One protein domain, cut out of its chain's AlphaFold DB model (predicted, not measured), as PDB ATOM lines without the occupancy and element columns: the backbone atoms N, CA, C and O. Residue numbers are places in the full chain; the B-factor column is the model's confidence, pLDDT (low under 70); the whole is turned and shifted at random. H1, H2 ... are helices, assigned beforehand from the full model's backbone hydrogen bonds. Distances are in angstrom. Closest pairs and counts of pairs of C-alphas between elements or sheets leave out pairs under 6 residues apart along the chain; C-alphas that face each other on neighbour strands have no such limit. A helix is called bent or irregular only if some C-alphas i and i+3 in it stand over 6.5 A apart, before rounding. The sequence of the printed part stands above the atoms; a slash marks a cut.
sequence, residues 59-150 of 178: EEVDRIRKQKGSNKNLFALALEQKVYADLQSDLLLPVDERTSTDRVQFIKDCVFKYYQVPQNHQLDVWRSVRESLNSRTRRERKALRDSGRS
ATOM      1  N   GLU A  59      83.478  95.633 156.062       90.06
ATOM      2  CA  GLU A  59      82.153  96.184 156.384       90.06
ATOM      3  C   GLU A  59      81.222  96.279 155.167       90.06
ATOM      4  O   GLU A  59      80.004  96.102 155.274       90.06
ATOM      5  N   GLU A  60      81.779  96.567 153.990       90.44
ATOM      6  CA  GLU A  60      81.007  96.634 152.753       90.44
ATOM      7  C   GLU A  60      80.645  95.237 152.260       90.44
ATOM      8  O   GLU A  60      79.504  95.016 151.851       90.44
ATOM      9  N   VAL A  61      81.564  94.277 152.366       91.44
ATOM     10  CA  VAL A  61      81.290  92.872 152.034       91.44
ATOM     11  C   VAL A  61      80.176  92.317 152.929       91.44
ATOM     12  O   VAL A  61      79.220  91.712 152.432       91.44
ATOM     13  N   ASP A  62      80.220  92.611 154.230       90.75
ATOM     14  CA  ASP A  62      79.175  92.251 155.194       90.75
ATOM     15  C   ASP A  62      77.826  92.876 154.827       90.75
ATOM     16  O   ASP A  62      76.779  92.221 154.895       90.75
ATOM     17  N   ARG A  63      77.832  94.146 154.405       92.69
ATOM     18  CA  ARG A  63      76.626  94.856 153.965       92.69
ATOM     19  C   ARG A  63      76.027  94.215 152.716       92.69
ATOM     20  O   ARG A  63      74.819  93.976 152.678       92.69
ATOM     21  N   ILE A  64      76.859  93.889 151.727       92.62
ATOM     22  CA  ILE A  64      76.430  93.213 150.496       92.62
ATOM     23  C   ILE A  64      75.839  91.844 150.836       92.62
ATOM     24  O   ILE A  64      74.761  91.503 150.344       92.62
ATOM     25  N   ARG A  65      76.480  91.080 151.728       92.19
ATOM     26  CA  ARG A  65      75.943  89.797 152.196       92.19
ATOM     27  C   ARG A  65      74.573  89.956 152.841       92.19
ATOM     28  O   ARG A  65      73.658  89.215 152.492       92.19
ATOM     29  N   LYS A  66      74.413  90.910 153.761       91.31
ATOM     30  CA  LYS A  66      73.124  91.159 154.426       91.31
ATOM     31  C   LYS A  66      72.031  91.513 153.418       91.31
ATOM     32  O   LYS A  66      70.911  91.039 153.554       91.31
ATOM     33  N   GLN A  67      72.362  92.282 152.381       92.31
ATOM     34  CA  GLN A  67      71.402  92.685 151.355       92.31
ATOM     35  C   GLN A  67      71.019  91.547 150.396       92.31
ATOM     36  O   GLN A  67      69.866  91.459 149.980       92.31
ATOM     37  N   LYS A  68      71.975  90.703 149.989       90.44
ATOM     38  CA  LYS A  68      71.744  89.626 149.004       90.44
ATOM     39  C   LYS A  68      71.323  88.296 149.639       90.44
ATOM     40  O   LYS A  68      70.854  87.402 148.934       90.44
ATOM     41  N   GLY A  69      71.452  88.174 150.959       90.12
ATOM     42  CA  GLY A  69      70.980  87.035 151.736       90.12
ATOM     43  C   GLY A  69      71.711  85.736 151.391       90.12
ATOM     44  O   GLY A  69      72.938  85.693 151.275       90.12
ATOM     45  N   SER A  70      70.949  84.655 151.226       89.88
ATOM     46  CA  SER A  70      71.469  83.302 150.976       89.88
ATOM     47  C   SER A  70      71.948  83.065 149.536       89.88
ATOM     48  O   SER A  70      72.548  82.027 149.250       89.88
ATOM     49  N   ASN A  71      71.730  84.010 148.615       93.19
ATOM     50  CA  ASN A  71      72.088  83.822 147.214       93.19
ATOM     51  C   ASN A  71      73.541  84.234 146.923       93.19
ATOM     52  O   ASN A  71      73.835  85.384 146.589       93.19
ATOM     53  N   LYS A  72      74.435  83.244 146.968       94.12
ATOM     54  CA  LYS A  72      75.869  83.377 146.658       94.12
ATOM     55  C   LYS A  72      76.177  83.971 145.277       94.12
ATOM     56  O   LYS A  72      77.141  84.719 145.140       94.12
ATOM     57  N   ASN A  73      75.347  83.699 144.267       95.00
ATOM     58  CA  ASN A  73      75.573  84.199 142.908       95.00
ATOM     59  C   ASN A  73      75.260  85.699 142.823       95.00
ATOM     60  O   ASN A  73      76.021  86.460 142.233       95.00
ATOM     61  N   LEU A  74      74.170  86.141 143.461       94.12
ATOM     62  CA  LEU A  74      73.832  87.567 143.550       94.12
ATOM     63  C   LEU A  74      74.830  88.343 144.408       94.12
ATOM     64  O   LEU A  74      75.148  89.487 144.088       94.12
ATOM     65  N   PHE A  75      75.329  87.722 145.475       95.81
ATOM     66  CA  PHE A  75      76.413  88.278 146.273       95.81
ATOM     67  C   PHE A  75      77.674  88.488 145.429       95.81
ATOM     68  O   PHE A  75      78.195  89.597 145.402       95.81
ATOM     69  N   ALA A  76      78.113  87.469 144.684       95.56
ATOM     70  CA  ALA A  76      79.299  87.570 143.838       95.56
ATOM     71  C   ALA A  76      79.161  88.658 142.761       95.56
ATOM     72  O   ALA A  76      80.099  89.417 142.547       95.56
ATOM     73  N   LEU A  77      77.987  88.786 142.132       95.12
ATOM     74  CA  LEU A  77      77.713  89.839 141.145       95.12
ATOM     75  C   LEU A  77      77.781  91.247 141.749       95.12
ATOM     76  O   LEU A  77      78.322  92.162 141.136       95.12
ATOM     77  N   ALA A  78      77.230  91.434 142.949       94.00
ATOM     78  CA  ALA A  78      77.266  92.726 143.630       94.00
ATOM     79  C   ALA A  78      78.673  93.072 144.134       94.00
ATOM     80  O   ALA A  78      79.092  94.225 144.055       94.00
ATOM     81  N   LEU A  79      79.410  92.072 144.621       94.56
ATOM     82  CA  LEU A  79      80.797  92.236 145.035       94.56
ATOM     83  C   LEU A  79      81.696  92.566 143.837       94.56
ATOM     84  O   LEU A  79      82.519  93.467 143.933       94.56
ATOM     85  N   GLU A  80      81.498  91.905 142.694       94.69
ATOM     86  CA  GLU A  80      82.239  92.167 141.456       94.69
ATOM     87  C   GLU A  80      82.150  93.638 141.029       94.69
ATOM     88  O   GLU A  80      83.174  94.244 140.719       94.69
ATOM     89  N   GLN A  81      80.957  94.239 141.076       92.44
ATOM     90  CA  GLN A  81      80.775  95.657 140.739       92.44
ATOM     91  C   GLN A  81      81.594  96.595 141.633       92.44
ATOM     92  O   GLN A  81      82.032  97.648 141.175       92.44
ATOM     93  N   LYS A  82      81.798  96.228 142.902       92.94
ATOM     94  CA  LYS A  82      82.599  97.010 143.851       92.94
ATOM     95  C   LYS A  82      84.092  96.781 143.662       92.94
ATOM     96  O   LYS A  82      84.839  97.745 143.569       92.94
ATOM     97  N   VAL A  83      84.511  95.523 143.541       93.19
ATOM     98  CA  VAL A  83      85.923  95.129 143.378       93.19
ATOM     99  C   VAL A  83      86.542  95.707 142.105       93.19
ATOM    100  O   VAL A  83      87.735  96.008 142.069       93.19
ATOM    101  N   TYR A  84      85.738  95.865 141.055       92.62
ATOM    102  CA  TYR A  84      86.187  96.401 139.777       92.62
ATOM    103  C   TYR A  84      85.656  97.810 139.483       92.62
ATOM    104  O   TYR A  84      85.624  98.218 138.322       92.62
ATOM    105  N   ALA A  85      85.254  98.571 140.506       89.81
ATOM    106  CA  ALA A  85      84.808  99.954 140.327       89.81
ATOM    107  C   ALA A  85      85.812 100.773 139.489       89.81
ATOM    108  O   ALA A  85      85.403 101.456 138.550       89.81
ATOM    109  N   ASP A  86      87.109 100.580 139.750       88.69
ATOM    110  CA  ASP A  86      88.215 101.295 139.104       88.69
ATOM    111  C   ASP A  86      88.667 100.688 137.763       88.69
ATOM    112  O   ASP A  86      89.452 101.302 137.044       88.69
ATOM    113  N   LEU A  87      88.205  99.481 137.406       88.31
ATOM    114  CA  LEU A  87      88.642  98.772 136.196       88.31
ATOM    115  C   LEU A  87      87.461  98.141 135.452       88.31
ATOM    116  O   LEU A  87      87.318  96.919 135.363       88.31
ATOM    117  N   GLN A  88      86.617  99.003 134.884       87.25
ATOM    118  CA  GLN A  88      85.406  98.594 134.167       87.25
ATOM    119  C   GLN A  88      85.690  97.787 132.890       87.25
ATOM    120  O   GLN A  88      84.892  96.931 132.506       87.25
ATOM    121  N   SER A  89      86.842  98.011 132.250       85.62
ATOM    122  CA  SER A  89      87.261  97.279 131.047       85.62
ATOM    123  C   SER A  89      87.360  95.770 131.286       85.62
ATOM    124  O   SER A  89      86.925  94.986 130.443       85.62
ATOM    125  N   ASP A  90      87.840  95.352 132.462       88.44
ATOM    126  CA  ASP A  90      87.978  93.935 132.817       88.44
ATOM    127  C   ASP A  90      86.616  93.255 133.057       88.44
ATOM    128  O   ASP A  90      86.498  92.043 132.872       88.44
ATOM    129  N   LEU A  91      85.545  93.993 133.405       88.94
ATOM    130  CA  LEU A  91      84.202  93.397 133.562       88.94
ATOM    131  C   LEU A  91      83.631  92.899 132.246       88.94
ATOM    132  O   LEU A  91      82.745  92.031 132.259       88.94
ATOM    133  N   LEU A  92      84.081  93.488 131.140       88.81
ATOM    134  CA  LEU A  92      83.680  93.071 129.814       88.81
ATOM    135  C   LEU A  92      84.387  91.791 129.401       88.81
ATOM    136  O   LEU A  92      83.950  91.213 128.420       88.81
ATOM    137  N   LEU A  93      85.408  91.309 130.108       90.31
ATOM    138  CA  LEU A  93      86.076  90.042 129.817       90.31
ATOM    139  C   LEU A  93      85.439  88.886 130.609       90.31
ATOM    140  O   LEU A  93      84.997  89.077 131.755       90.31
ATOM    141  N   PRO A  94      85.345  87.677 130.020       90.19
ATOM    142  CA  PRO A  94      84.950  86.497 130.775       90.19
ATOM    143  C   PRO A  94      85.973  86.247 131.884       90.19
ATOM    144  O   PRO A  94      87.140  86.596 131.751       90.19
ATOM    145  N   VAL A  95      85.524  85.652 132.988       91.12
ATOM    146  CA  VAL A  95      86.304  85.531 134.232       91.12
ATOM    147  C   VAL A  95      87.698  84.935 134.011       91.12
ATOM    148  O   VAL A  95      88.646  85.396 134.635       91.12
ATOM    149  N   ASP A  96      87.817  83.949 133.123       88.44
ATOM    150  CA  ASP A  96      89.072  83.236 132.859       88.44
ATOM    151  C   ASP A  96      90.052  84.030 131.962       88.44
ATOM    152  O   ASP A  96      91.231  83.703 131.917       88.44
ATOM    153  N   GLU A  97      89.593  85.091 131.289       89.44
ATOM    154  CA  GLU A  97      90.415  85.958 130.420       89.44
ATOM    155  C   GLU A  97      90.772  87.298 131.088       89.44
ATOM    156  O   GLU A  97      91.336  88.184 130.449       89.44
ATOM    157  N   ARG A  98      90.410  87.497 132.359       89.69
ATOM    158  CA  ARG A  98      90.676  88.761 133.054       89.69
ATOM    159  C   ARG A  98      92.143  88.880 133.427       89.69
ATOM    160  O   ARG A  98      92.717  87.968 134.011       89.69
ATOM    161  N   THR A  99      92.695  90.066 133.200       84.94
ATOM    162  CA  THR A  99      94.060  90.428 133.598       84.94
ATOM    163  C   THR A  99      94.221  90.417 135.121       84.94
ATOM    164  O   THR A  99      95.261  90.034 135.647       84.94
ATOM    165  N   SER A 100      93.171  90.814 135.843       86.88
ATOM    166  CA  SER A 100      93.175  90.929 137.304       86.88
ATOM    167  C   SER A 100      92.824  89.610 138.012       86.88
ATOM    168  O   SER A 100      91.738  89.479 138.589       86.88
ATOM    169  N   THR A 101      93.732  88.632 138.018       87.94
ATOM    170  CA  THR A 101      93.521  87.338 138.702       87.94
ATOM    171  C   THR A 101      93.270  87.490 140.201       87.94
ATOM    172  O   THR A 101      92.423  86.793 140.761       87.94
ATOM    173  N   ASP A 102      93.921  88.463 140.838       90.69
ATOM    174  CA  ASP A 102      93.841  88.687 142.287       90.69
ATOM    175  C   ASP A 102      92.437  89.121 142.717       90.69
ATOM    176  O   ASP A 102      91.904  88.663 143.725       90.69
ATOM    177  N   ARG A 103      91.775  89.942 141.895       91.75
ATOM    178  CA  ARG A 103      90.384  90.365 142.113       91.75
ATOM    179  C   ARG A 103      89.411  89.194 141.992       91.75
ATOM    180  O   ARG A 103      88.442  89.108 142.744       91.75
ATOM    181  N   VAL A 104      89.647  88.297 141.031       92.69
ATOM    182  CA  VAL A 104      88.842  87.074 140.869       92.69
ATOM    183  C   VAL A 104      89.018  86.163 142.083       92.69
ATOM    184  O   VAL A 104      88.026  85.659 142.615       92.69
ATOM    185  N   GLN A 105      90.258  85.994 142.544       92.25
ATOM    186  CA  GLN A 105      90.579  85.189 143.715       92.25
ATOM    187  C   GLN A 105      89.952  85.781 144.988       92.25
ATOM    188  O   GLN A 105      89.272  85.064 145.715       92.25
ATOM    189  N   PHE A 106      90.016  87.101 145.172       93.31
ATOM    190  CA  PHE A 106      89.339  87.798 146.270       93.31
ATOM    191  C   PHE A 106      87.824  87.532 146.303       93.31
ATOM    192  O   PHE A 106      87.266  87.218 147.356       93.31
ATOM    193  N   ILE A 107      87.139  87.612 145.154       93.81
ATOM    194  CA  ILE A 107      85.697  87.315 145.071       93.81
ATOM    195  C   ILE A 107      85.427  85.853 145.443       93.81
ATOM    196  O   ILE A 107      84.481  85.570 146.181       93.81
ATOM    197  N   LYS A 108      86.252  84.925 144.944       94.19
ATOM    198  CA  LYS A 108      86.143  83.490 145.232       94.19
ATOM    199  C   LYS A 108      86.288  83.208 146.729       94.19
ATOM    200  O   LYS A 108      85.423  82.544 147.303       94.19
ATOM    201  N   ASP A 109      87.305  83.778 147.364       92.88
ATOM    202  CA  ASP A 109      87.563  83.604 148.794       92.88
ATOM    203  C   ASP A 109      86.446  84.217 149.640       92.88
ATOM    204  O   ASP A 109      85.962  83.586 150.584       92.88
ATOM    205  N   CYS A 110      85.939  85.391 149.246       93.06
ATOM    206  CA  CYS A 110      84.773  85.994 149.884       93.06
ATOM    207  C   CYS A 110      83.557  85.067 149.810       93.06
ATOM    208  O   CYS A 110      82.909  84.817 150.825       93.06
ATOM    209  N   VAL A 111      83.242  84.502 148.642       93.94
ATOM    210  CA  VAL A 111      82.118  83.561 148.525       93.94
ATOM    211  C   VAL A 111      82.311  82.367 149.461       93.94
ATOM    212  O   VAL A 111      81.387  82.011 150.192       93.94
ATOM    213  N   PHE A 112      83.497  81.760 149.476       93.62
ATOM    214  CA  PHE A 112      83.746  80.561 150.272       93.62
ATOM    215  C   PHE A 112      83.695  80.825 151.774       93.62
ATOM    216  O   PHE A 112      83.036  80.074 152.496       93.62
ATOM    217  N   LYS A 113      84.321  81.906 152.245       90.69
ATOM    218  CA  LYS A 113      84.332  82.271 153.668       90.69
ATOM    219  C   LYS A 113      82.948  82.667 154.156       90.69
ATOM    220  O   LYS A 113      82.488  82.181 155.186       90.69
ATOM    221  N   TYR A 114      82.254  83.523 153.412       90.38
ATOM    222  CA  TYR A 114      80.966  84.031 153.859       90.38
ATOM    223  C   TYR A 114      79.882  82.951 153.793       90.38
ATOM    224  O   TYR A 114      79.123  82.797 154.747       90.38
ATOM    225  N   TYR A 115      79.838  82.135 152.744       91.56
ATOM    226  CA  TYR A 115      78.849  81.058 152.636       91.56
ATOM    227  C   TYR A 115      79.294  79.734 153.270       91.56
ATOM    228  O   TYR A 115      78.583  78.746 153.123       91.56
ATOM    229  N   GLN A 116      80.426  79.725 153.989       90.94
ATOM    230  CA  GLN A 116      80.979  78.555 154.687       90.94
ATOM    231  C   GLN A 116      81.035  77.317 153.781       90.94
ATOM    232  O   GLN A 116      80.582  76.234 154.144       90.94
ATOM    233  N   VAL A 117      81.537  77.502 152.560       89.31
ATOM    234  CA  VAL A 117      81.519  76.462 151.526       89.31
ATOM    235  C   VAL A 117      82.570  75.394 151.850       89.31
ATOM    236  O   VAL A 117      83.764  75.716 151.844       89.31
ATOM    237  N   PRO A 118      82.169  74.128 152.071       88.88
ATOM    238  CA  PRO A 118      83.108  73.042 152.328       88.88
ATOM    239  C   PRO A 118      84.052  72.817 151.145       88.88
ATOM    240  O   PRO A 118      83.631  72.931 149.992       88.88
ATOM    241  N   GLN A 119      85.309  72.453 151.412       87.75
ATOM    242  CA  GLN A 119      86.346  72.306 150.382       87.75
ATOM    243  C   GLN A 119      85.950  71.364 149.231       87.75
ATOM    244  O   GLN A 119      86.215  71.660 148.068       87.75
ATOM    245  N   ASN A 120      85.234  70.279 149.532       89.75
ATOM    246  CA  ASN A 120      84.728  69.328 148.539       89.75
ATOM    247  C   ASN A 120      83.645  69.917 147.612       89.75
ATOM    248  O   ASN A 120      83.450  69.405 146.516       89.75
ATOM    249  N   HIS A 121      82.969  70.997 148.015       91.25
ATOM    250  CA  HIS A 121      81.945  71.686 147.221       91.25
ATOM    251  C   HIS A 121      82.422  73.017 146.626       91.25
ATOM    252  O   HIS A 121      81.690  73.649 145.859       91.25
ATOM    253  N   GLN A 122      83.639  73.461 146.946       92.75
ATOM    254  CA  GLN A 122      84.170  74.739 146.471       92.75
ATOM    255  C   GLN A 122      84.221  74.822 144.944       92.75
ATOM    256  O   GLN A 122      83.871  75.860 144.384       92.75
ATOM    257  N   LEU A 123      84.597  73.736 144.261       94.19
ATOM    258  CA  LEU A 123      84.649  73.696 142.796       94.19
ATOM    259  C   LEU A 123      83.267  73.891 142.161       94.19
ATOM    260  O   LEU A 123      83.118  74.739 141.281       94.19
ATOM    261  N   ASP A 124      82.252  73.172 142.636       95.19
ATOM    262  CA  ASP A 124      80.887  73.265 142.102       95.19
ATOM    263  C   ASP A 124      80.263  74.634 142.374       95.19
ATOM    264  O   ASP A 124      79.654  75.253 141.494       95.19
ATOM    265  N   VAL A 125      80.459  75.146 143.592       95.19
ATOM    266  CA  VAL A 125      79.998  76.483 143.966       95.19
ATOM    267  C   VAL A 125      80.676  77.538 143.103       95.19
ATOM    268  O   VAL A 125      79.994  78.408 142.559       95.19
ATOM    269  N   TRP A 126      81.994  77.446 142.929       96.25
ATOM    270  CA  TRP A 126      82.733  78.384 142.097       96.25
ATOM    271  C   TRP A 126      82.318  78.310 140.633       96.25
ATOM    272  O   TRP A 126      82.154  79.351 140.002       96.25
ATOM    273  N   ARG A 127      82.059  77.114 140.099       96.69
ATOM    274  CA  ARG A 127      81.540  76.940 138.737       96.69
ATOM    275  C   ARG A 127      80.208  77.670 138.548       96.69
ATOM    276  O   ARG A 127      80.040  78.380 137.559       96.69
ATOM    277  N   SER A 128      79.285  77.552 139.506       96.56
ATOM    278  CA  SER A 128      77.991  78.253 139.470       96.56
ATOM    279  C   SER A 128      78.138  79.779 139.548       96.56
ATOM    280  O   SER A 128      77.478  80.516 138.805       96.56
ATOM    281  N   VAL A 129      79.028  80.259 140.420       96.50
ATOM    282  CA  VAL A 129      79.334  81.688 140.552       96.50
ATOM    283  C   VAL A 129      79.953  82.219 139.265       96.50
ATOM    284  O   VAL A 129      79.442  83.184 138.701       96.50
ATOM    285  N   ARG A 130      80.987  81.551 138.747       96.12
ATOM    286  CA  ARG A 130      81.665  81.908 137.498       96.12
ATOM    287  C   ARG A 130      80.688  81.994 136.331       96.12
ATOM    288  O   ARG A 130      80.723  82.970 135.589       96.12
ATOM    289  N   GLU A 131      79.789  81.022 136.188       96.25
ATOM    290  CA  GLU A 131      78.773  81.054 135.131       96.25
ATOM    291  C   GLU A 131      77.839  82.261 135.274       96.25
ATOM    292  O   GLU A 131      77.489  82.904 134.287       96.25
ATOM    293  N   SER A 132      77.490  82.636 136.506       95.94
ATOM    294  CA  SER A 132      76.682  83.831 136.769       95.94
ATOM    295  C   SER A 132      77.416  85.120 136.377       95.94
ATOM    296  O   SER A 132      76.812  85.991 135.743       95.94
ATOM    297  N   LEU A 133      78.714  85.227 136.691       95.19
ATOM    298  CA  LEU A 133      79.561  86.360 136.297       95.19
ATOM    299  C   LEU A 133      79.704  86.440 134.766       95.19
ATOM    300  O   LEU A 133      79.443  87.485 134.172       95.19
ATOM    301  N   ASN A 134      80.011  85.320 134.106       95.38
ATOM    302  CA  ASN A 134      80.115  85.248 132.645       95.38
ATOM    303  C   ASN A 134      78.778  85.563 131.956       95.38
ATOM    304  O   ASN A 134      78.747  86.255 130.938       95.38
ATOM    305  N   SER A 135      77.659  85.099 132.515       95.62
ATOM    306  CA  SER A 135      76.318  85.419 132.022       95.62
ATOM    307  C   SER A 135      76.033  86.921 132.086       95.62
ATOM    308  O   SER A 135      75.525  87.485 131.114       95.62
ATOM    309  N   ARG A 136      76.430  87.606 133.171       94.56
ATOM    310  CA  ARG A 136      76.383  89.075 133.238       94.56
ATOM    311  C   ARG A 136      77.230  89.700 132.131       94.56
ATOM    312  O   ARG A 136      76.691  90.503 131.379       94.56
ATOM    313  N   THR A 137      78.495  89.305 131.983       93.62
ATOM    314  CA  THR A 137      79.384  89.833 130.933       93.62
ATOM    315  C   THR A 137      78.784  89.669 129.531       93.62
ATOM    316  O   THR A 137      78.803  90.606 128.735       93.62
ATOM    317  N   ARG A 138      78.180  88.512 129.222       93.75
ATOM    318  CA  ARG A 138      77.491  88.289 127.937       93.75
ATOM    319  C   ARG A 138      76.304  89.233 127.742       93.75
ATOM    320  O   ARG A 138      76.135  89.760 126.642       93.75
ATOM    321  N   ARG A 139      75.491  89.452 128.782       92.69
ATOM    322  CA  ARG A 139      74.368  90.403 128.730       92.69
ATOM    323  C   ARG A 139      74.852  91.834 128.515       92.69
ATOM    324  O   ARG A 139      74.281  92.518 127.677       92.69
ATOM    325  N   GLU A 140      75.918  92.238 129.196       90.88
ATOM    326  CA  GLU A 140      76.510  93.574 129.068       90.88
ATOM    327  C   GLU A 140      77.007  93.833 127.639       90.88
ATOM    328  O   GLU A 140      76.625  94.806 126.997       90.88
ATOM    329  N   ARG A 141      77.785  92.892 127.084       90.56
ATOM    330  CA  ARG A 141      78.265  92.966 125.693       90.56
ATOM    331  C   ARG A 141      77.113  93.028 124.690       90.56
ATOM    332  O   ARG A 141      77.192  93.757 123.703       90.56
ATOM    333  N   LYS A 142      76.046  92.253 124.924       91.75
ATOM    334  CA  LYS A 142      74.846  92.290 124.083       91.75
ATOM    335  C   LYS A 142      74.171  93.663 124.159       91.75
ATOM    336  O   LYS A 142      73.882  94.222 123.110       91.75
ATOM    337  N   ALA A 143      73.975  94.203 125.362       90.69
ATOM    338  CA  ALA A 143      73.366  95.515 125.563       90.69
ATOM    339  C   ALA A 143      74.151  96.620 124.841       90.69
ATOM    340  O   ALA A 143      73.556  97.384 124.093       90.69
ATOM    341  N   LEU A 144      75.483  96.637 124.961       88.25
ATOM    342  CA  LEU A 144      76.339  97.603 124.259       88.25
ATOM    343  C   LEU A 144      76.179  97.532 122.732       88.25
ATOM    344  O   LEU A 144      76.091  98.563 122.063       88.25
ATOM    345  N   ARG A 145      76.105  96.321 122.171       89.38
ATOM    346  CA  ARG A 145      75.886  96.127 120.732       89.38
ATOM    347  C   ARG A 145      74.498  96.588 120.294       89.38
ATOM    348  O   ARG A 145      74.371  97.208 119.240       89.38
ATOM    349  N   ASP A 146      73.472  96.273 121.076       89.31
ATOM    350  CA  ASP A 146      72.090  96.620 120.752       89.31
ATOM    351  C   ASP A 146      71.883  98.148 120.849       89.31
ATOM    352  O   ASP A 146      71.296  98.741 119.945       89.31
ATOM    353  N   SER A 147      72.479  98.814 121.848       83.69
ATOM    354  CA  SER A 147      72.498 100.280 121.959       83.69
ATOM    355  C   SER A 147      73.204 100.960 120.781       83.69
ATOM    356  O   SER A 147      72.678 101.926 120.232       83.69
ATOM    357  N   GLY A 148      74.354 100.435 120.340       74.19
ATOM    358  CA  GLY A 148      75.051 100.954 119.157       74.19
ATOM    359  C   GLY A 148      74.254 100.766 117.860       74.19
ATOM    360  O   GLY A 148      74.283 101.617 116.972       74.19
ATOM    361  N   ARG A 149      73.474  99.682 117.756       66.69
ATOM    362  CA  ARG A 149      72.610  99.424 116.598       66.69
ATOM    363  C   ARG A 149      71.414 100.379 116.541       66.69
ATOM    364  O   ARG A 149      71.090 100.844 115.452       66.69
ATOM    365  N   SER A 150      70.809 100.706 117.685       61.38
ATOM    366  CA  SER A 150      69.703 101.674 117.768       61.38
ATOM    367  C   SER A 150      70.130 103.116 117.467       61.38
ATOM    368  O   SER A 150      69.349 103.880 116.910       61.38
TER     369      SER A 150
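This is residues 59 to 150 of the 178 residues of an uncharacterized protein of Oesophagostomum dentatum (UniProt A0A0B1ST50). One long helix, H5, runs past a small body of crossed helices, and its last residues, 142 to 150, stick out from it. In the body H2 sits in the middle, with H1, H4 and H5 packing round it. The 92 printed residues hold five named helices, H1 to H5 in order along the chain, and no named strand: the class is all helix. The whole is compact, with a radius of gyration of the C-alphas of 13.7 A, yet elongated, spanning 45 by 26 by 21 A.

H1, residues 59 to 68, begins at C-alpha 59 (82.153, 96.184, 156.384) and is 14.3 A long. H2, residues 72 to 83, is 15.8 A long. H3 is residues 88 to 91. H4, residues 101 to 114, is 20.0 A long. H5, residues 119 to 150, is 46.9 A long and ends at C-alpha 150 (69.703, 101.674, 117.768); it is irregular, with C-alphas 120 and 123 7.2 A apart.

H1 and H2 form a helical hairpin and touch, closest at the C-alphas of Lys 68 and Phe 75, 5.6 A, at a steep tilt of 38 degrees, opposite ways. H2, the hub, touches H4 at a steep tilt of 42 degrees, opposite ways, closest at the C-alphas of Ala 76 and Ile 107, 6.5 A. With residues 72 to 77 alone H2 touches residues 128 to 133 of H5, closest at the C-alphas of Asn 73 and Val 129, 5.1 A, at a steep tilt of 61 degrees, the same way. The packing is mostly crossed, with no shallow tilt among these three pairs. H3 touches no helix; it is close to H5 but not clearly touching, closest at the C-alphas of Leu 91 and Thr 137, 6.5 A. H1 and H5 are apart. Each O i to N i+4 pair is within hydrogen-bond range in H1 and H4, against 7 of 8 in H2 and 26 of 28 in H5; H3 is too short for such a pair.

The two C-alphas farthest apart are those of Asn 120 and Ser 150, 47.1 A. Without residues 142 to 150, which stand free, the body spans 31 by 27 by 23 A. The printed part has no cut and no long link. The mean pLDDT of the printed part is 91.1, and residues 149 to 150 are under 70.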